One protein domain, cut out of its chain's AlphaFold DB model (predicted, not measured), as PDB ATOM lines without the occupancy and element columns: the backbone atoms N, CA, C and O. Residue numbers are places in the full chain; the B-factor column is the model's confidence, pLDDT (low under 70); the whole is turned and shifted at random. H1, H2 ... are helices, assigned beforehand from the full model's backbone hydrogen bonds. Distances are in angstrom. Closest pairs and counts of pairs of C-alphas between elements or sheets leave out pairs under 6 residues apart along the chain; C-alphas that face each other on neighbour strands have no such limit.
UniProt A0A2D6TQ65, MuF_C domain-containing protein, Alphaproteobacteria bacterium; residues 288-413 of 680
ATOM      1  N   LEU A 288     330.698 275.202 400.394       53.09
ATOM      2  CA  LEU A 288     330.539 274.845 398.984       53.09
ATOM      3  C   LEU A 288     330.789 276.071 398.054       53.09
ATOM      4  O   LEU A 288     331.018 275.878 396.864       53.09
ATOM      5  N   SER A 289     330.790 277.329 398.553       55.97
ATOM      6  CA  SER A 289     330.982 278.535 397.712       55.97
ATOM      7  C   SER A 289     332.440 278.711 397.401       55.97
ATOM      8  O   SER A 289     332.783 279.073 396.286       55.97
ATOM      9  N   THR A 290     333.282 278.279 398.335       57.91
ATOM     10  CA  THR A 290     334.697 278.060 398.090       57.91
ATOM     11  C   THR A 290     334.883 277.131 396.885       57.91
ATOM     12  O   THR A 290     335.562 277.493 395.938       57.91
ATOM     13  N   PHE A 291     334.214 275.974 396.838       63.78
ATOM     14  CA  PHE A 291     334.329 275.074 395.683       63.78
ATOM     15  C   PHE A 291     333.824 275.695 394.372       63.78
ATOM     16  O   PHE A 291     334.493 275.575 393.346       63.78
ATOM     17  N   LEU A 292     332.671 276.373 394.392       66.88
ATOM     18  CA  LEU A 292     332.134 277.034 393.198       66.88
ATOM     19  C   LEU A 292     333.069 278.134 392.678       66.88
ATOM     20  O   LEU A 292     333.298 278.215 391.471       66.88
ATOM     21  N   HIS A 293     333.654 278.919 393.576       72.69
ATOM     22  CA  HIS A 293     334.629 279.953 393.258       72.69
ATOM     23  C   HIS A 293     335.874 279.362 392.579       72.69
ATOM     24  O   HIS A 293     336.229 279.755 391.466       72.69
ATOM     25  N   GLU A 294     336.472 278.329 393.182       69.56
ATOM     26  CA  GLU A 294     337.638 277.646 392.611       69.56
ATOM     27  C   GLU A 294     337.308 276.960 391.269       69.56
ATOM     28  O   GLU A 294     338.122 276.947 390.343       69.56
ATOM     29  N   SER A 295     336.084 276.442 391.103       69.69
ATOM     30  CA  SER A 295     335.630 275.900 389.815       69.69
ATOM     31  C   SER A 295     335.529 276.980 388.732       69.69
ATOM     32  O   SER A 295     335.869 276.716 387.580       69.69
ATOM     33  N   GLY A 296     335.169 278.217 389.097       73.56
ATOM     34  CA  GLY A 296     335.164 279.365 388.190       73.56
ATOM     35  C   GLY A 296     336.552 279.637 387.610       73.56
ATOM     36  O   GLY A 296     336.699 279.772 386.393       73.56
ATOM     37  N   HIS A 297     337.596 279.614 388.441       78.00
ATOM     38  CA  HIS A 297     338.974 279.693 387.948       78.00
ATOM     39  C   HIS A 297     339.304 278.561 386.969       78.00
ATOM     40  O   HIS A 297     339.941 278.801 385.941       78.00
ATOM     41  N   MET A 298     338.874 277.331 387.273       72.19
ATOM     42  CA  MET A 298     339.114 276.173 386.411       72.19
ATOM     43  C   MET A 298     338.455 276.323 385.038       72.19
ATOM     44  O   MET A 298     339.087 276.026 384.019       72.19
ATOM     45  N   PHE A 299     337.199 276.775 385.005       72.56
ATOM     46  CA  PHE A 299     336.468 277.000 383.760       72.56
ATOM     47  C   PHE A 299     337.148 278.058 382.903       72.56
ATOM     48  O   PHE A 299     337.359 277.809 381.717       72.56
ATOM     49  N   LEU A 300     337.571 279.177 383.502       80.31
ATOM     50  CA  LEU A 300     338.304 280.214 382.781       80.31
ATOM     51  C   LEU A 300     339.574 279.654 382.137       80.31
ATOM     52  O   LEU A 300     339.781 279.824 380.939       80.31
ATOM     53  N   GLU A 301     340.403 278.951 382.907       73.88
ATOM     54  CA  GLU A 301     341.675 278.425 382.409       73.88
ATOM     55  C   GLU A 301     341.464 277.377 381.306       73.88
ATOM     56  O   GLU A 301     342.138 277.386 380.274       73.88
ATOM     57  N   THR A 302     340.495 276.478 381.488       69.00
ATOM     58  CA  THR A 302     340.163 275.448 380.491       69.00
ATOM     59  C   THR A 302     339.674 276.085 379.194       69.00
ATOM     60  O   THR A 302     340.133 275.722 378.108       69.00
ATOM     61  N   PHE A 303     338.782 277.068 379.309       74.00
ATOM     62  CA  PHE A 303     338.237 277.797 378.175       74.00
ATOM     63  C   PHE A 303     339.326 278.583 377.432       74.00
ATOM     64  O   PHE A 303     339.433 278.485 376.212       74.00
ATOM     65  N   MET A 304     340.194 279.298 378.152       79.25
ATOM     66  CA  MET A 304     341.286 280.062 377.542       79.25
ATOM     67  C   MET A 304     342.302 279.156 376.844       79.25
ATOM     68  O   MET A 304     342.768 279.488 375.754       79.25
ATOM     69  N   ASN A 305     342.597 277.982 377.402       70.81
ATOM     70  CA  ASN A 305     343.447 276.990 376.742       70.81
ATOM     71  C   ASN A 305     342.820 276.458 375.444       70.81
ATOM     72  O   ASN A 305     343.521 276.312 374.440       70.81
ATOM     73  N   LEU A 306     341.504 276.223 375.430       65.25
ATOM     74  CA  LEU A 306     340.779 275.836 374.219       65.25
ATOM     75  C   LEU A 306     340.806 276.958 373.169       65.25
ATOM     76  O   LEU A 306     341.121 276.708 372.005       65.25
ATOM     77  N   ALA A 307     340.541 278.196 373.589       71.00
ATOM     78  CA  ALA A 307     340.483 279.374 372.723       71.00
ATOM     79  C   ALA A 307     341.852 279.881 372.236       71.00
ATOM     80  O   ALA A 307     341.917 280.680 371.298       71.00
ATOM     81  N   SER A 308     342.943 279.427 372.860       70.75
ATOM     82  CA  SER A 308     344.324 279.717 372.444       70.75
ATOM     83  C   SER A 308     344.782 278.873 371.252       70.75
ATOM     84  O   SER A 308     345.852 279.121 370.703       70.75
ATOM     85  N   ASN A 309     344.014 277.855 370.854       67.44
ATOM     86  CA  ASN A 309     344.344 277.025 369.701       67.44
ATOM     87  C   ASN A 309     344.019 277.771 368.396       67.44
ATOM     88  O   ASN A 309     342.890 278.215 368.201       67.44
ATOM     89  N   ASP A 310     344.966 277.841 367.456       70.19
ATOM     90  CA  ASP A 310     344.751 278.484 366.148       70.19
ATOM     91  C   ASP A 310     343.567 277.871 365.372       70.19
ATOM     92  O   ASP A 310     342.879 278.557 364.609       70.19
ATOM     93  N   ARG A 311     343.289 276.581 365.615       62.31
ATOM     94  CA  ARG A 311     342.159 275.829 365.046       62.31
ATOM     95  C   ARG A 311     340.877 275.903 365.878       62.31
ATOM     96  O   ARG A 311     339.943 275.163 365.581       62.31
ATOM     97  N   ALA A 312     340.824 276.724 366.929       66.62
ATOM     98  CA  ALA A 312     339.593 276.916 367.687       66.62
ATOM     99  C   ALA A 312     338.481 277.441 366.754       66.62
ATOM    100  O   ALA A 312     338.775 278.314 365.923       66.62
ATOM    101  N   PRO A 313     337.240 276.929 366.881       67.75
ATOM    102  CA  PRO A 313     336.085 277.460 366.165       67.75
ATOM    103  C   PRO A 313     335.923 278.965 366.389       67.75
ATOM    104  O   PRO A 313     336.303 279.487 367.443       67.75
ATOM    105  N   ASP A 314     335.350 279.659 365.410       74.56
ATOM    106  CA  ASP A 314     335.211 281.118 365.458       74.56
ATOM    107  C   ASP A 314     334.339 281.582 366.634       74.56
ATOM    108  O   ASP A 314     334.646 282.602 367.253       74.56
ATOM    109  N   ASP A 315     333.353 280.781 367.043       62.78
ATOM    110  CA  ASP A 315     332.523 281.053 368.222       62.78
ATOM    111  C   ASP A 315     333.332 281.039 369.525       62.78
ATOM    112  O   ASP A 315     333.204 281.936 370.357       62.78
ATOM    113  N   ILE A 316     334.264 280.094 369.672       71.06
ATOM    114  CA  ILE A 316     335.159 280.024 370.840       71.06
ATOM    115  C   ILE A 316     336.122 281.221 370.860       71.06
ATOM    116  O   ILE A 316     336.427 281.769 371.924       71.06
ATOM    117  N   LYS A 317     336.596 281.665 369.688       80.00
ATOM    118  CA  LYS A 317     337.437 282.870 369.566       80.00
ATOM    119  C   LYS A 317     336.654 284.136 369.919       80.00
ATOM    120  O   LYS A 317     337.177 284.990 370.630       80.00
ATOM    121  N   ARG A 318     335.397 284.232 369.480       83.19
ATOM    122  CA  ARG A 318     334.487 285.331 369.816       83.19
ATOM    123  C   ARG A 318     334.204 285.389 371.315       83.19
ATOM    124  O   ARG A 318     334.279 286.460 371.910       83.19
ATOM    125  N   ASP A 319     333.926 284.247 371.927       82.56
ATOM    126  CA  ASP A 319     333.644 284.139 373.359       82.56
ATOM    127  C   ASP A 319     334.856 284.513 374.217       82.56
ATOM    128  O   ASP A 319     334.726 285.232 375.211       82.56
ATOM    129  N   ARG A 320     336.062 284.136 373.776       89.81
ATOM    130  CA  ARG A 320     337.314 284.654 374.340       89.81
ATOM    131  C   ARG A 320     337.366 286.172 374.269       89.81
ATOM    132  O   ARG A 320     337.677 286.799 375.277       89.81
ATOM    133  N   ASP A 321     337.068 286.767 373.122       90.56
ATOM    134  CA  ASP A 321     337.163 288.220 372.951       90.56
ATOM    135  C   ASP A 321     336.148 288.974 373.832       90.56
ATOM    136  O   ASP A 321     336.479 290.022 374.392       90.56
ATOM    137  N   ILE A 322     334.951 288.409 374.044       86.19
ATOM    138  CA  ILE A 322     333.955 288.923 375.002       86.19
ATOM    139  C   ILE A 322     334.521 288.909 376.428       86.19
ATOM    140  O   ILE A 322     334.449 289.923 377.129       86.19
ATOM    141  N   LEU A 323     335.120 287.791 376.854       90.62
ATOM    142  CA  LEU A 323     335.708 287.673 378.190       90.62
ATOM    143  C   LEU A 323     336.909 288.604 378.379       90.62
ATOM    144  O   LEU A 323     336.995 289.269 379.409       90.62
ATOM    145  N   LEU A 324     337.810 288.705 377.396       92.69
ATOM    146  CA  LEU A 324     338.960 289.616 377.450       92.69
ATOM    147  C   LEU A 324     338.507 291.076 377.580       92.69
ATOM    148  O   LEU A 324     339.027 291.814 378.416       92.69
ATOM    149  N   LYS A 325     337.484 291.473 376.814       93.25
ATOM    150  CA  LYS A 325     336.880 292.807 376.900       93.25
ATOM    151  C   LYS A 325     336.256 293.063 378.272       93.25
ATOM    152  O   LYS A 325     336.451 294.139 378.830       93.25
ATOM    153  N   TRP A 326     335.527 292.093 378.824       91.38
ATOM    154  CA  TRP A 326     334.898 292.219 380.143       91.38
ATOM    155  C   TRP A 326     335.914 292.285 381.293       91.38
ATOM    156  O   TRP A 326     335.720 293.034 382.250       91.38
ATOM    157  N   MET A 327     337.025 291.561 381.168       91.75
ATOM    158  CA  MET A 327     338.158 291.593 382.101       91.75
ATOM    159  C   MET A 327     339.121 292.767 381.852       91.75
ATOM    160  O   MET A 327     340.107 292.918 382.569       91.75
ATOM    161  N   ASN A 328     338.843 293.600 380.842       93.06
ATOM    162  CA  ASN A 328     339.648 294.755 380.445       93.06
ATOM    163  C   ASN A 328     341.125 294.416 380.136       93.06
ATOM    164  O   ASN A 328     342.044 295.155 380.497       93.06
ATOM    165  N   VAL A 329     341.354 293.300 379.442       92.12
ATOM    166  CA  VAL A 329     342.681 292.823 379.020       92.12
ATOM    167  C   VAL A 329     342.761 292.670 377.501       92.12
ATOM    168  O   VAL A 329     341.753 292.469 376.826       92.12
ATOM    169  N   LYS A 330     343.967 292.788 376.932       84.06
ATOM    170  CA  LYS A 330     344.167 292.775 375.470       84.06
ATOM    171  C   LYS A 330     344.386 291.375 374.908       84.06
ATOM    172  O   LYS A 330     344.113 291.144 373.734       84.06
ATOM    173  N   SER A 331     344.910 290.461 375.714       86.88
ATOM    174  CA  SER A 331     345.220 289.097 375.303       86.88
ATOM    175  C   SER A 331     345.098 288.119 376.468       86.88
ATOM    176  O   SER A 331     345.132 288.509 377.633       86.88
ATOM    177  N   ILE A 332     345.025 286.823 376.155       79.38
ATOM    178  CA  ILE A 332     345.028 285.738 377.152       79.38
ATOM    179  C   ILE A 332     346.274 285.802 378.053       79.38
ATOM    180  O   ILE A 332     346.219 285.453 379.231       79.38
ATOM    181  N   ASN A 333     347.402 286.285 377.525       80.44
ATOM    182  CA  ASN A 333     348.645 286.405 378.288       80.44
ATOM    183  C   ASN A 333     348.587 287.497 379.365       80.44
ATOM    184  O   ASN A 333     349.367 287.437 380.312       80.44
ATOM    185  N   ASP A 334     347.661 288.448 379.233       82.50
ATOM    186  CA  ASP A 334     347.464 289.546 380.179       82.50
ATOM    187  C   ASP A 334     346.509 289.163 381.325       82.50
ATOM    188  O   ASP A 334     346.306 289.951 382.244       82.50
ATOM    189  N   ILE A 335     345.921 287.959 381.290       79.06
ATOM    190  CA  ILE A 335     345.072 287.441 382.368       79.06
ATOM    191  C   ILE A 335     345.959 287.109 383.577       79.06
ATOM    192  O   ILE A 335     346.761 286.166 383.546       79.06
ATOM    193  N   GLY A 336     345.805 287.904 384.638       75.25
ATOM    194  CA  GLY A 336     346.464 287.737 385.931       75.25
ATOM    195  C   GLY A 336     345.489 287.364 387.050       75.25
ATOM    196  O   GLY A 336     344.330 287.034 386.814       75.25
ATOM    197  N   VAL A 337     345.970 287.427 388.296       72.81
ATOM    198  CA  VAL A 337     345.195 287.049 389.496       72.81
ATOM    199  C   VAL A 337     343.880 287.820 389.586       72.81
ATOM    200  O   VAL A 337     342.834 287.219 389.793       72.81
ATOM    201  N   GLU A 338     343.908 289.131 389.355       77.75
ATOM    202  CA  GLU A 338     342.718 289.982 389.435       77.75
ATOM    203  C   GLU A 338     341.608 289.539 388.469       77.75
ATOM    204  O   GLU A 338     340.440 289.500 388.849       77.75
ATOM    205  N   GLN A 339     341.966 289.146 387.245       88.06
ATOM    206  CA  GLN A 339     341.014 288.695 386.229       88.06
ATOM    207  C   GLN A 339     340.461 287.302 386.544       88.06
ATOM    208  O   GLN A 339     339.268 287.059 386.360       88.06
ATOM    209  N   HIS A 340     341.296 286.407 387.077       81.50
ATOM    210  CA  HIS A 340     340.843 285.108 387.579       81.50
ATOM    211  C   HIS A 340     339.814 285.275 388.697       81.50
ATOM    212  O   HIS A 340     338.763 284.637 388.669       81.50
ATOM    213  N   GLU A 341     340.101 286.157 389.647       78.06
ATOM    214  CA  GLU A 341     339.237 286.506 390.773       78.06
ATOM    215  C   GLU A 341     337.940 287.191 390.312       78.06
ATOM    216  O   GLU A 341     336.851 286.857 390.783       78.06
ATOM    217  N   GLN A 342     338.018 288.102 389.336       86.38
ATOM    218  CA  GLN A 342     336.846 288.722 388.713       86.38
ATOM    219  C   GLN A 342     335.950 287.674 388.042       86.38
ATOM    220  O   GLN A 342     334.732 287.704 388.225       86.38
ATOM    221  N   PHE A 343     336.528 286.742 387.279       88.12
ATOM    222  CA  PHE A 343     335.761 285.690 386.621       88.12
ATOM    223  C   PHE A 343     335.141 284.722 387.624       88.12
ATOM    224  O   PHE A 343     333.968 284.395 387.479       88.12
ATOM    225  N   ALA A 344     335.878 284.301 388.656       82.44
ATOM    226  CA  ALA A 344     335.351 283.424 389.698       82.44
ATOM    227  C   ALA A 344     334.157 284.063 390.423       82.44
ATOM    228  O   ALA A 344     333.101 283.437 390.522       82.44
ATOM    229  N   ARG A 345     334.256 285.345 390.803       81.50
ATOM    230  CA  ARG A 345     333.112 286.095 391.353       81.50
ATOM    231  C   ARG A 345     331.968 286.214 390.348       81.50
ATOM    232  O   ARG A 345     330.803 286.076 390.715       81.50
ATOM    233  N   GLY A 346     332.275 286.451 389.073       86.00
ATOM    234  CA  GLY A 346     331.281 286.483 387.996       86.00
ATOM    235  C   GLY A 346     330.548 285.152 387.831       86.00
ATOM    236  O   GLY A 346     329.337 285.142 387.630       86.00
ATOM    237  N   PHE A 347     331.262 284.039 387.980       86.31
ATOM    238  CA  PHE A 347     330.706 282.694 387.943       86.31
ATOM    239  C   PHE A 347     329.819 282.419 389.164       86.31
ATOM    240  O   PHE A 347     328.717 281.896 389.022       86.31
ATOM    241  N   GLU A 348     330.220 282.862 390.358       78.56
ATOM    242  CA  GLU A 348     329.342 282.833 391.533       78.56
ATOM    243  C   GLU A 348     328.077 283.677 391.320       78.56
ATOM    244  O   GLU A 348     326.985 283.232 391.670       78.56
ATOM    245  N   ALA A 349     328.188 284.859 390.704       82.94
ATOM    246  CA  ALA A 349     327.036 285.701 390.376       82.94
ATOM    247  C   ALA A 349     326.108 285.026 389.354       82.94
ATOM    248  O   ALA A 349     324.888 285.062 389.513       82.94
ATOM    249  N   TYR A 350     326.674 284.353 388.353       86.38
ATOM    250  CA  TYR A 350     325.940 283.562 387.368       86.38
ATOM    251  C   TYR A 350     325.126 282.437 388.025       86.38
ATOM    252  O   TYR A 350     323.919 282.324 387.797       86.38
ATOM    253  N   LEU A 351     325.746 281.672 388.927       80.25
ATOM    254  CA  LEU A 351     325.059 280.631 389.697       80.25
ATOM    255  C   LEU A 351     324.040 281.220 390.691       80.25
ATOM    256  O   LEU A 351     322.980 280.634 390.913       80.25
ATOM    257  N   PHE A 352     324.315 282.404 391.249       74.12
ATOM    258  CA  PHE A 352     323.397 283.134 392.127       74.12
ATOM    259  C   PHE A 352     322.125 283.589 391.394       74.12
ATOM    260  O   PHE A 352     321.044 283.620 391.989       74.12
ATOM    261  N   GLU A 353     322.205 283.938 390.104       77.00
ATOM    262  CA  GLU A 353     321.015 284.282 389.317       77.00
ATOM    263  C   GLU A 353     320.027 283.101 389.231       77.00
ATOM    264  O   GLU A 353     318.804 283.315 389.261       77.00
ATOM    265  N   GLY A 354     320.551 281.867 389.187       70.44
ATOM    266  CA  GLY A 354     319.789 280.618 389.076       70.44
ATOM    267  C   GLY A 354     319.100 280.433 387.720       70.44
ATOM    268  O   GLY A 354     318.115 279.705 387.620       70.44
ATOM    269  N   LYS A 355     319.562 281.138 386.682       78.88
ATOM    270  CA  LYS A 355     319.079 280.971 385.306       78.88
ATOM    271  C   LYS A 355     319.912 279.880 384.641       78.88
ATOM    272  O   LYS A 355     321.028 280.158 384.223       78.88
ATOM    273  N   ALA A 356     319.395 278.657 384.593       73.31
ATOM    274  CA  ALA A 356     320.139 277.552 384.005       73.31
ATOM    275  C   ALA A 356     320.192 277.642 382.470       73.31
ATOM    276  O   ALA A 356     319.182 277.988 381.847       73.31
ATOM    277  N   PRO A 357     321.330 277.267 381.857       69.12
ATOM    278  CA  PRO A 357     321.504 277.268 380.408       69.12
ATOM    279  C   PRO A 357     320.926 276.009 379.748       69.12
ATOM    280  O   PRO A 357     320.883 275.916 378.534       69.12
ATOM    281  N   SER A 358     320.471 275.025 380.521       59.81
ATOM    282  CA  SER A 358     319.747 273.859 380.015       59.81
ATOM    283  C   SER A 358     318.684 273.434 381.026       59.81
ATOM    284  O   SER A 358     318.788 273.726 382.220       59.81
ATOM    285  N   ILE A 359     317.655 272.714 380.571       54.91
ATOM    286  CA  ILE A 359     316.624 272.190 381.483       54.91
ATOM    287  C   ILE A 359     317.222 271.185 382.472       54.91
ATOM    288  O   ILE A 359     316.852 271.204 383.644       54.91
ATOM    289  N   GLY A 360     318.182 270.366 382.028       50.09
ATOM    290  CA  GLY A 360     318.877 269.411 382.896       50.09
ATOM    291  C   GLY A 360     319.621 270.087 384.050       50.09
ATOM    292  O   GLY A 360     319.689 269.543 385.145       50.09
ATOM    293  N   LEU A 361     320.102 271.320 383.853       58.34
ATOM    294  CA  LEU A 361     320.831 272.068 384.878       58.34
ATOM    295  C   LEU A 361     319.930 272.906 385.803       58.34
ATOM    296  O   LEU A 361     320.422 273.439 386.798       58.34
ATOM    297  N   GLN A 362     318.621 273.011 385.538       58.25
ATOM    298  CA  GLN A 362     317.712 273.889 386.292       58.25
ATOM    299  C   GLN A 362     317.696 273.580 387.795       58.25
ATOM    300  O   GLN A 362     317.902 274.479 388.611       58.25
ATOM    301  N   SER A 363     317.536 272.307 388.164       49.03
ATOM    302  CA  SER A 363     317.526 271.879 389.570       49.03
ATOM    303  C   SER A 363     318.846 272.178 390.289       49.03
ATOM    304  O   SER A 363     318.839 272.566 391.459       49.03
ATOM    305  N   ALA A 364     319.982 272.021 389.604       55.47
ATOM    306  CA  ALA A 364     321.292 272.331 390.169       55.47
ATOM    307  C   ALA A 364     321.443 273.841 390.413       55.47
ATOM    308  O   ALA A 364     321.828 274.257 391.507       55.47
ATOM    309  N   PHE A 365     321.055 274.666 389.438       69.31
ATOM    310  CA  PHE A 365     321.103 276.127 389.531       69.31
ATOM    311  C   PHE A 365     320.176 276.686 390.617       69.31
ATOM    312  O   PHE A 365     320.575 277.601 391.338       69.31
ATOM    313  N   ASP A 366     318.982 276.118 390.803       59.28
ATOM    314  CA  ASP A 366     318.072 276.521 391.883       59.28
ATOM    315  C   ASP A 366     318.667 276.233 393.272       59.28
ATOM    316  O   ASP A 366     318.584 277.073 394.177       59.28
ATOM    317  N   ARG A 367     319.346 275.089 393.440       52.16
ATOM    318  CA  ARG A 367     320.064 274.753 394.683       52.16
ATOM    319  C   ARG A 367     321.253 275.679 394.913       52.16
ATOM    320  O   ARG A 367     321.401 276.192 396.024       52.16
ATOM    321  N   PHE A 368     322.072 275.919 393.884       62.22
ATOM    322  CA  PHE A 368     323.202 276.847 393.975       62.22
ATOM    323  C   PHE A 368     322.729 278.235 394.381       62.22
ATOM    324  O   PHE A 368     323.242 278.790 395.348       62.22
ATOM    325  N   LYS A 369     321.676 278.751 393.747       68.12
ATOM    326  CA  LYS A 369     321.052 280.019 394.120       68.12
ATOM    327  C   LYS A 369     320.574 280.039 395.567       68.12
ATOM    328  O   LYS A 369     320.935 280.950 396.311       68.12
ATOM    329  N   ALA A 370     319.778 279.053 395.985       56.00
ATOM    330  CA  ALA A 370     319.222 279.005 397.338       56.00
ATOM    331  C   ALA A 370     320.319 279.008 398.412       56.00
ATOM    332  O   ALA A 370     320.196 279.648 399.460       56.00
ATOM    333  N   TRP A 371     321.414 278.306 398.146       56.81
ATOM    334  CA  TRP A 371     322.499 278.172 399.097       56.81
ATOM    335  C   TRP A 371     323.508 279.338 399.025       56.81
ATOM    336  O   TRP A 371     323.896 279.845 400.080       56.81
ATOM    337  N   LEU A 372     323.804 279.899 397.848       58.09
ATOM    338  CA  LEU A 372     324.556 281.155 397.717       58.09
ATOM    339  C   LEU A 372     323.807 282.341 398.350       58.09
ATOM    340  O   LEU A 372     324.425 283.180 399.007       58.09
ATOM    341  N   MET A 373     322.472 282.383 398.257       61.59
ATOM    342  CA  MET A 373     321.638 283.359 398.976       61.59
ATOM    343  C   MET A 373     321.832 283.290 400.493       61.59
ATOM    344  O   MET A 373     321.823 284.324 401.162       61.59
ATOM    345  N   ARG A 374     322.035 282.091 401.050       55.03
ATOM    346  CA  ARG A 374     322.284 281.907 402.487       55.03
ATOM    347  C   ARG A 374     323.657 282.435 402.914       55.03
ATOM    348  O   ARG A 374     323.789 282.885 404.050       55.03
ATOM    349  N   ILE A 375     324.649 282.382 402.025       55.22
ATOM    350  CA  ILE A 375     326.024 282.821 402.294       55.22
ATOM    351  C   ILE A 375     326.166 284.330 402.088       55.22
ATOM    352  O   ILE A 375     326.515 285.050 403.023       55.22
ATOM    353  N   TYR A 376     325.839 284.823 400.894       52.16
ATOM    354  CA  TYR A 376     326.097 286.210 400.505       52.16
ATOM    355  C   TYR A 376     324.990 287.182 400.918       52.16
ATOM    356  O   TYR A 376     325.228 288.385 400.964       52.16
ATOM    357  N   LYS A 377     323.781 286.691 401.239       54.03
ATOM    358  CA  LYS A 377     322.549 287.468 401.511       54.03
ATOM    359  C   LYS A 377     322.071 288.359 400.351       54.03
ATOM    360  O   LYS A 377     320.866 288.549 400.210       54.03
ATOM    361  N   SER A 378     322.965 288.896 399.516       50.97
ATOM    362  CA  SER A 378     322.664 289.698 398.327       50.97
ATOM    363  C   SER A 378     323.748 289.555 397.253       50.97
ATOM    364  O   SER A 378     324.927 289.436 397.573       50.97
ATOM    365  N   ILE A 379     323.364 289.667 395.976       56.62
ATOM    366  CA  ILE A 379     324.301 289.609 394.839       56.62
ATOM    367  C   ILE A 379     325.314 290.769 394.834       56.62
ATOM    368  O   ILE A 379     326.427 290.617 394.349       56.62
ATOM    369  N   LYS A 380     324.969 291.918 395.440       57.00
ATOM    370  CA  LYS A 380     325.875 293.077 395.571       57.00
ATOM    371  C   LYS A 380     327.113 292.763 396.415       57.00
ATOM    372  O   LYS A 380     328.107 293.467 396.311       57.00
ATOM    373  N   SER A 381     327.049 291.721 397.239       58.75
ATOM    374  CA  SER A 381     328.161 291.276 398.078       58.75
ATOM    375  C   SER A 381     329.258 290.541 397.298       58.75
ATOM    376  O   SER A 381     330.317 290.308 397.871       58.75
ATOM    377  N   LEU A 382     329.017 290.197 396.025       62.22
ATOM    378  CA  LEU A 382     329.985 289.552 395.129       62.22
ATOM    379  C   LEU A 382     330.864 290.549 394.356       62.22
ATOM    380  O   LEU A 382     331.741 290.113 393.624       62.22
ATOM    381  N   ASP A 383     330.626 291.861 394.485       71.94
ATOM    382  CA  ASP A 383     331.443 292.938 393.891       71.94
ATOM    383  C   ASP A 383     331.881 292.687 392.429       71.94
ATOM    384  O   ASP A 383     333.049 292.782 392.052       71.94
ATOM    385  N   VAL A 384     330.921 292.286 391.591       77.56
ATOM    386  CA  VAL A 384     331.132 291.991 390.172       77.56
ATOM    387  C   VAL A 384     329.882 292.348 389.372       77.56
ATOM    388  O   VAL A 384     328.756 292.162 389.838       77.56
ATOM    389  N   ASN A 385     330.066 292.862 388.154       78.12
ATOM    390  CA  ASN A 385     328.969 293.174 387.240       78.12
ATOM    391  C   ASN A 385     328.947 292.181 386.070       78.12
ATOM    392  O   ASN A 385     329.709 292.326 385.110       78.12
ATOM    393  N   LEU A 386     328.086 291.165 386.165       80.88
ATOM    394  CA  LEU A 386     327.885 290.168 385.114       80.88
ATOM    395  C   LEU A 386     326.959 290.731 384.022       80.88
ATOM    396  O   LEU A 386     325.797 291.038 384.287       80.88
ATOM    397  N   THR A 387     327.467 290.874 382.797       82.50
ATOM    398  CA  THR A 387     326.681 291.349 381.645       82.50
ATOM    399  C   THR A 387     325.975 290.195 380.932       82.50
ATOM    400  O   THR A 387     326.374 289.037 381.059       82.50
ATOM    401  N   ASP A 388     324.951 290.502 380.130       77.25
ATOM    402  CA  ASP A 388     324.224 289.480 379.368       77.25
ATOM    403  C   ASP A 388     325.100 288.761 378.332       77.25
ATOM    404  O   ASP A 388     324.949 287.559 378.131       77.25
ATOM    405  N   GLU A 389     326.068 289.466 377.739       76.19
ATOM    406  CA  GLU A 389     327.043 288.875 376.815       76.19
ATOM    407  C   GLU A 389     327.945 287.854 377.520       76.19
ATOM    408  O   GLU A 389     328.135 286.751 377.016       76.19
ATOM    409  N   VAL A 390     328.461 288.194 378.707       85.81
ATOM    410  CA  VAL A 390     329.338 287.311 379.494       85.81
ATOM    411  C   VAL A 390     328.559 286.124 380.046       85.81
ATOM    412  O   VAL A 390     329.070 285.006 380.035       85.81
ATOM    413  N   ARG A 391     327.302 286.336 380.460       85.12
ATOM    414  CA  ARG A 391     326.402 285.236 380.820       85.12
ATOM    415  C   ARG A 391     326.233 284.265 379.660       85.12
ATOM    416  O   ARG A 391     326.392 283.073 379.864       85.12
ATOM    417  N   GLY A 392     325.998 284.769 378.448       74.06
ATOM    418  CA  GLY A 392     325.889 283.920 377.262       74.06
ATOM    419  C   GLY A 392     327.145 283.081 377.004       74.06
ATOM    420  O   GLY A 392     327.028 281.933 376.586       74.06
ATOM    421  N   VAL A 393     328.342 283.612 377.290       80.12
ATOM    422  CA  VAL A 393     329.584 282.820 377.226       80.12
ATOM    423  C   VAL A 393     329.570 281.700 378.272       80.12
ATOM    424  O   VAL A 393     329.888 280.561 377.947       80.12
ATOM    425  N   MET A 394     329.166 281.991 379.513       83.00
ATOM    426  CA  MET A 394     329.054 280.980 380.577       83.00
ATOM    427  C   MET A 394     327.968 279.930 380.291       83.00
ATOM    428  O   MET A 394     328.163 278.763 380.630       83.00
ATOM    429  N   ASP A 395     326.869 280.307 379.632       73.38
ATOM    430  CA  ASP A 395     325.836 279.374 379.172       73.38
ATOM    431  C   ASP A 395     326.453 278.343 378.207       73.38
ATOM    432  O   ASP A 395     326.332 277.137 378.428       73.38
ATOM    433  N   ARG A 396     327.205 278.814 377.197       76.56
ATOM    434  CA  ARG A 396     327.880 277.971 376.187       76.56
ATOM    435  C   ARG A 396     329.040 277.138 376.731       76.56
ATOM    436  O   ARG A 396     329.429 276.152 376.111       76.56
ATOM    437  N   MET A 397     329.589 277.488 377.897       74.38
ATOM    438  CA  MET A 397     330.554 276.623 378.589       74.38
ATOM    439  C   MET A 397     329.901 275.364 379.178       74.38
ATOM    440  O   MET A 397     330.604 274.385 379.428       74.38
ATOM    441  N   LEU A 398     328.590 275.400 379.447       62.88
ATOM    442  CA  LEU A 398     327.875 274.367 380.204       62.88
ATOM    443  C   LEU A 398     326.783 273.646 379.408       62.88
ATOM    444  O   LEU A 398     326.362 272.571 379.825       62.88
ATOM    445  N   ALA A 399     326.308 274.224 378.308       54.12
ATOM    446  CA  ALA A 399     325.240 273.660 377.496       54.12
ATOM    447  C   ALA A 399     325.439 273.970 376.009       54.12
ATOM    448  O   ALA A 399     326.098 274.938 375.632       54.12
ATOM    449  N   THR A 400     324.846 273.136 375.161       50.25
ATOM    450  CA  THR A 400     324.807 273.371 373.711       50.25
ATOM    451  C   THR A 400     323.839 274.500 373.353       50.25
ATOM    452  O   THR A 400     322.882 274.754 374.081       50.25
ATOM    453  N   ASP A 401     324.020 275.152 372.202       51.22
ATOM    454  CA  ASP A 401     323.112 276.225 371.760       51.22
ATOM    455  C   ASP A 401     321.660 275.751 371.612       51.22
ATOM    456  O   ASP A 401     320.722 276.505 371.875       51.22
ATOM    457  N   GLU A 402     321.456 274.490 371.234       49.16
ATOM    458  CA  GLU A 402     320.128 273.884 371.166       49.16
ATOM    459  C   GLU A 402     319.499 273.754 372.550       49.16
ATOM    460  O   GLU A 402     318.334 274.103 372.728       49.16
ATOM    461  N   GLU A 403     320.265 273.291 373.540       49.00
ATOM    462  CA  GLU A 403     319.815 273.202 374.929       49.00
ATOM    463  C   GLU A 403     319.592 274.577 375.545       49.00
ATOM    464  O   GLU A 403     318.613 274.728 376.271       49.00
ATOM    465  N   ILE A 404     320.430 275.566 375.218       55.53
ATOM    466  CA  ILE A 404     320.300 276.965 375.642       55.53
ATOM    467  C   ILE A 404     319.048 277.574 375.055       55.53
ATOM    468  O   ILE A 404     318.236 278.129 375.789       55.53
ATOM    469  N   LYS A 405     318.837 277.438 373.749       59.81
ATOM    470  CA  LYS A 405     317.628 277.922 373.089       59.81
ATOM    471  C   LYS A 405     316.394 277.226 373.648       59.81
ATOM    472  O   LYS A 405     315.421 277.882 374.008       59.81
ATOM    473  N   TYR A 406     316.454 275.908 373.806       58.38
ATOM    474  CA  TYR A 406     315.380 275.124 374.399       58.38
ATOM    475  C   TYR A 406     315.094 275.558 375.844       58.38
ATOM    476  O   TYR A 406     313.936 275.751 376.212       58.38
ATOM    477  N   ALA A 407     316.121 275.784 376.657       62.75
ATOM    478  CA  ALA A 407     316.011 276.324 378.006       62.75
ATOM    479  C   ALA A 407     315.461 277.750 378.013       62.75
ATOM    480  O   ALA A 407     314.571 278.043 378.795       62.75
ATOM    481  N   GLN A 408     315.911 278.639 377.141       63.03
ATOM    482  CA  GLN A 408     315.410 280.010 377.063       63.03
ATOM    483  C   GLN A 408     313.938 280.047 376.650       63.03
ATOM    484  O   GLN A 408     313.176 280.821 377.216       63.03
ATOM    485  N   GLU A 409     313.504 279.166 375.748       58.53
ATOM    486  CA  GLU A 409     312.102 279.055 375.333       58.53
ATOM    487  C   GLU A 409     311.199 278.376 376.392       58.53
ATOM    488  O   GLU A 409     309.983 278.609 376.423       58.53
ATOM    489  N   ASN A 410     311.765 277.541 377.281       55.53
ATOM    490  CA  ASN A 410     311.005 276.726 378.248       55.53
ATOM    491  C   ASN A 410     311.185 277.106 379.736       55.53
ATOM    492  O   ASN A 410     310.299 276.826 380.545       55.53
ATOM    493  N   LEU A 411     312.274 277.768 380.112       56.19
ATOM    494  CA  LEU A 411     312.599 278.264 381.462       56.19
ATOM    495  C   LEU A 411     312.441 279.783 381.569       56.19
ATOM    496  O   LEU A 411     312.400 280.326 382.676       56.19
ATOM    497  N   GLN A 412     312.346 280.478 380.437       61.19
ATOM    498  CA  GLN A 412     311.829 281.836 380.332       61.19
ATOM    499  C   GLN A 412     310.641 281.798 379.373       61.19
ATOM    500  O   GLN A 412     310.607 281.015 378.427       61.19
ATOM    501  N   PHE A 413     309.604 282.581 379.646       65.12
ATOM    502  CA  PHE A 413     308.543 282.720 378.666       65.12
ATOM    503  C   PHE A 413     308.966 283.755 377.633       65.12
ATOM    504  O   PHE A 413     308.971 284.951 377.918       65.12
TER     505      PHE A 413
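AT A GLANCE: This is residues 288 to 413 of the 680 residues of the protein "MuF_C domain-containing protein" of Alphaproteobacteria bacterium (UniProt A0A2D6TQ65). Crossed helices pack around H3: H1, the longest helix, crosses it at a steep angle, H4 packs across its last residues, and the short H5 packs on it too. H2 packs on the last residues of H1, H6 packs on H2 near the middle of the domain, and H7 lies out at a corner beyond H6. The 126 printed residues hold seven named helices, H1 to H7 in order along the chain, and no named strand; the class is all helix. The whole is compact, with a radius of gyration of the C-alphas of 14.4 A and spans of 39 by 32 by 21 A.

IN THESE COORDINATES: Find C-alpha 288 at (330.539, 274.845, 398.984); from there H1 runs over residues 288 to 307, 28.4 A long, to C-alpha 307 at (340.483, 279.374, 372.723). Next come H2, residues 314 to 326, 18.4 A, and H3, residues 337 to 353, 24.3 A. Go on to H4, residues 362 to 376, 20.6 A, and to the short H5, residues 379 to 382. H6, residues 388 to 398, measures 15.6 A, and H7, residues 401 to 411, 14.5 A, ends at C-alpha 411 at (312.599, 278.264, 381.462).

HOW THE PARTS SIT: Look first at the hub, H3, which touches H1 at a steep tilt of 64 degrees, opposite ways; their closest C-alphas, of Gly 296 and Ala 344, are 4.3 A apart. With residues 348 to 353 alone H3 touches H4, the closest C-alphas being those of Phe 352 and Lys 369, 4.4 A apart. H3 touches H5 with residues 345 to 352 alone, closest at the C-alphas of Arg 345 and Leu 382, 6.0 A. H3 and H6 only just touch, with 3 pairs of C-alphas within 8 A, closest at Tyr 350 and Arg 391, 6.8 A, and are about perpendicular at 86 degrees. Residues 303 to 307 of H1 touch H2, closest at the C-alphas of Ala 307 and Lys 317, 5.6 A. H2 touches H6 at a steep tilt of 50 degrees, with the C-alphas of Asp 319 and Val 393 closest at 5.8 A. H7 is close to H6 but not clearly touching, closest at the C-alphas of Asp 395 and Ile 404, 7.0 A; H3 and H7 are apart. In H1, H2, H3, H4 and H7 every O i to N i+4 pair is within hydrogen-bond range, in H6 6 of 7 are, and H5 is too short for such a pair.

THE WHOLE: The two C-alphas farthest apart, of Arg 311 and Lys 377, are 43.0 A apart. The printed part has no cut, and no link is long. The mean pLDDT of the printed part is 70.9; look for values under 70 at 56 residues, among them 357 to 382 and 398 to 413.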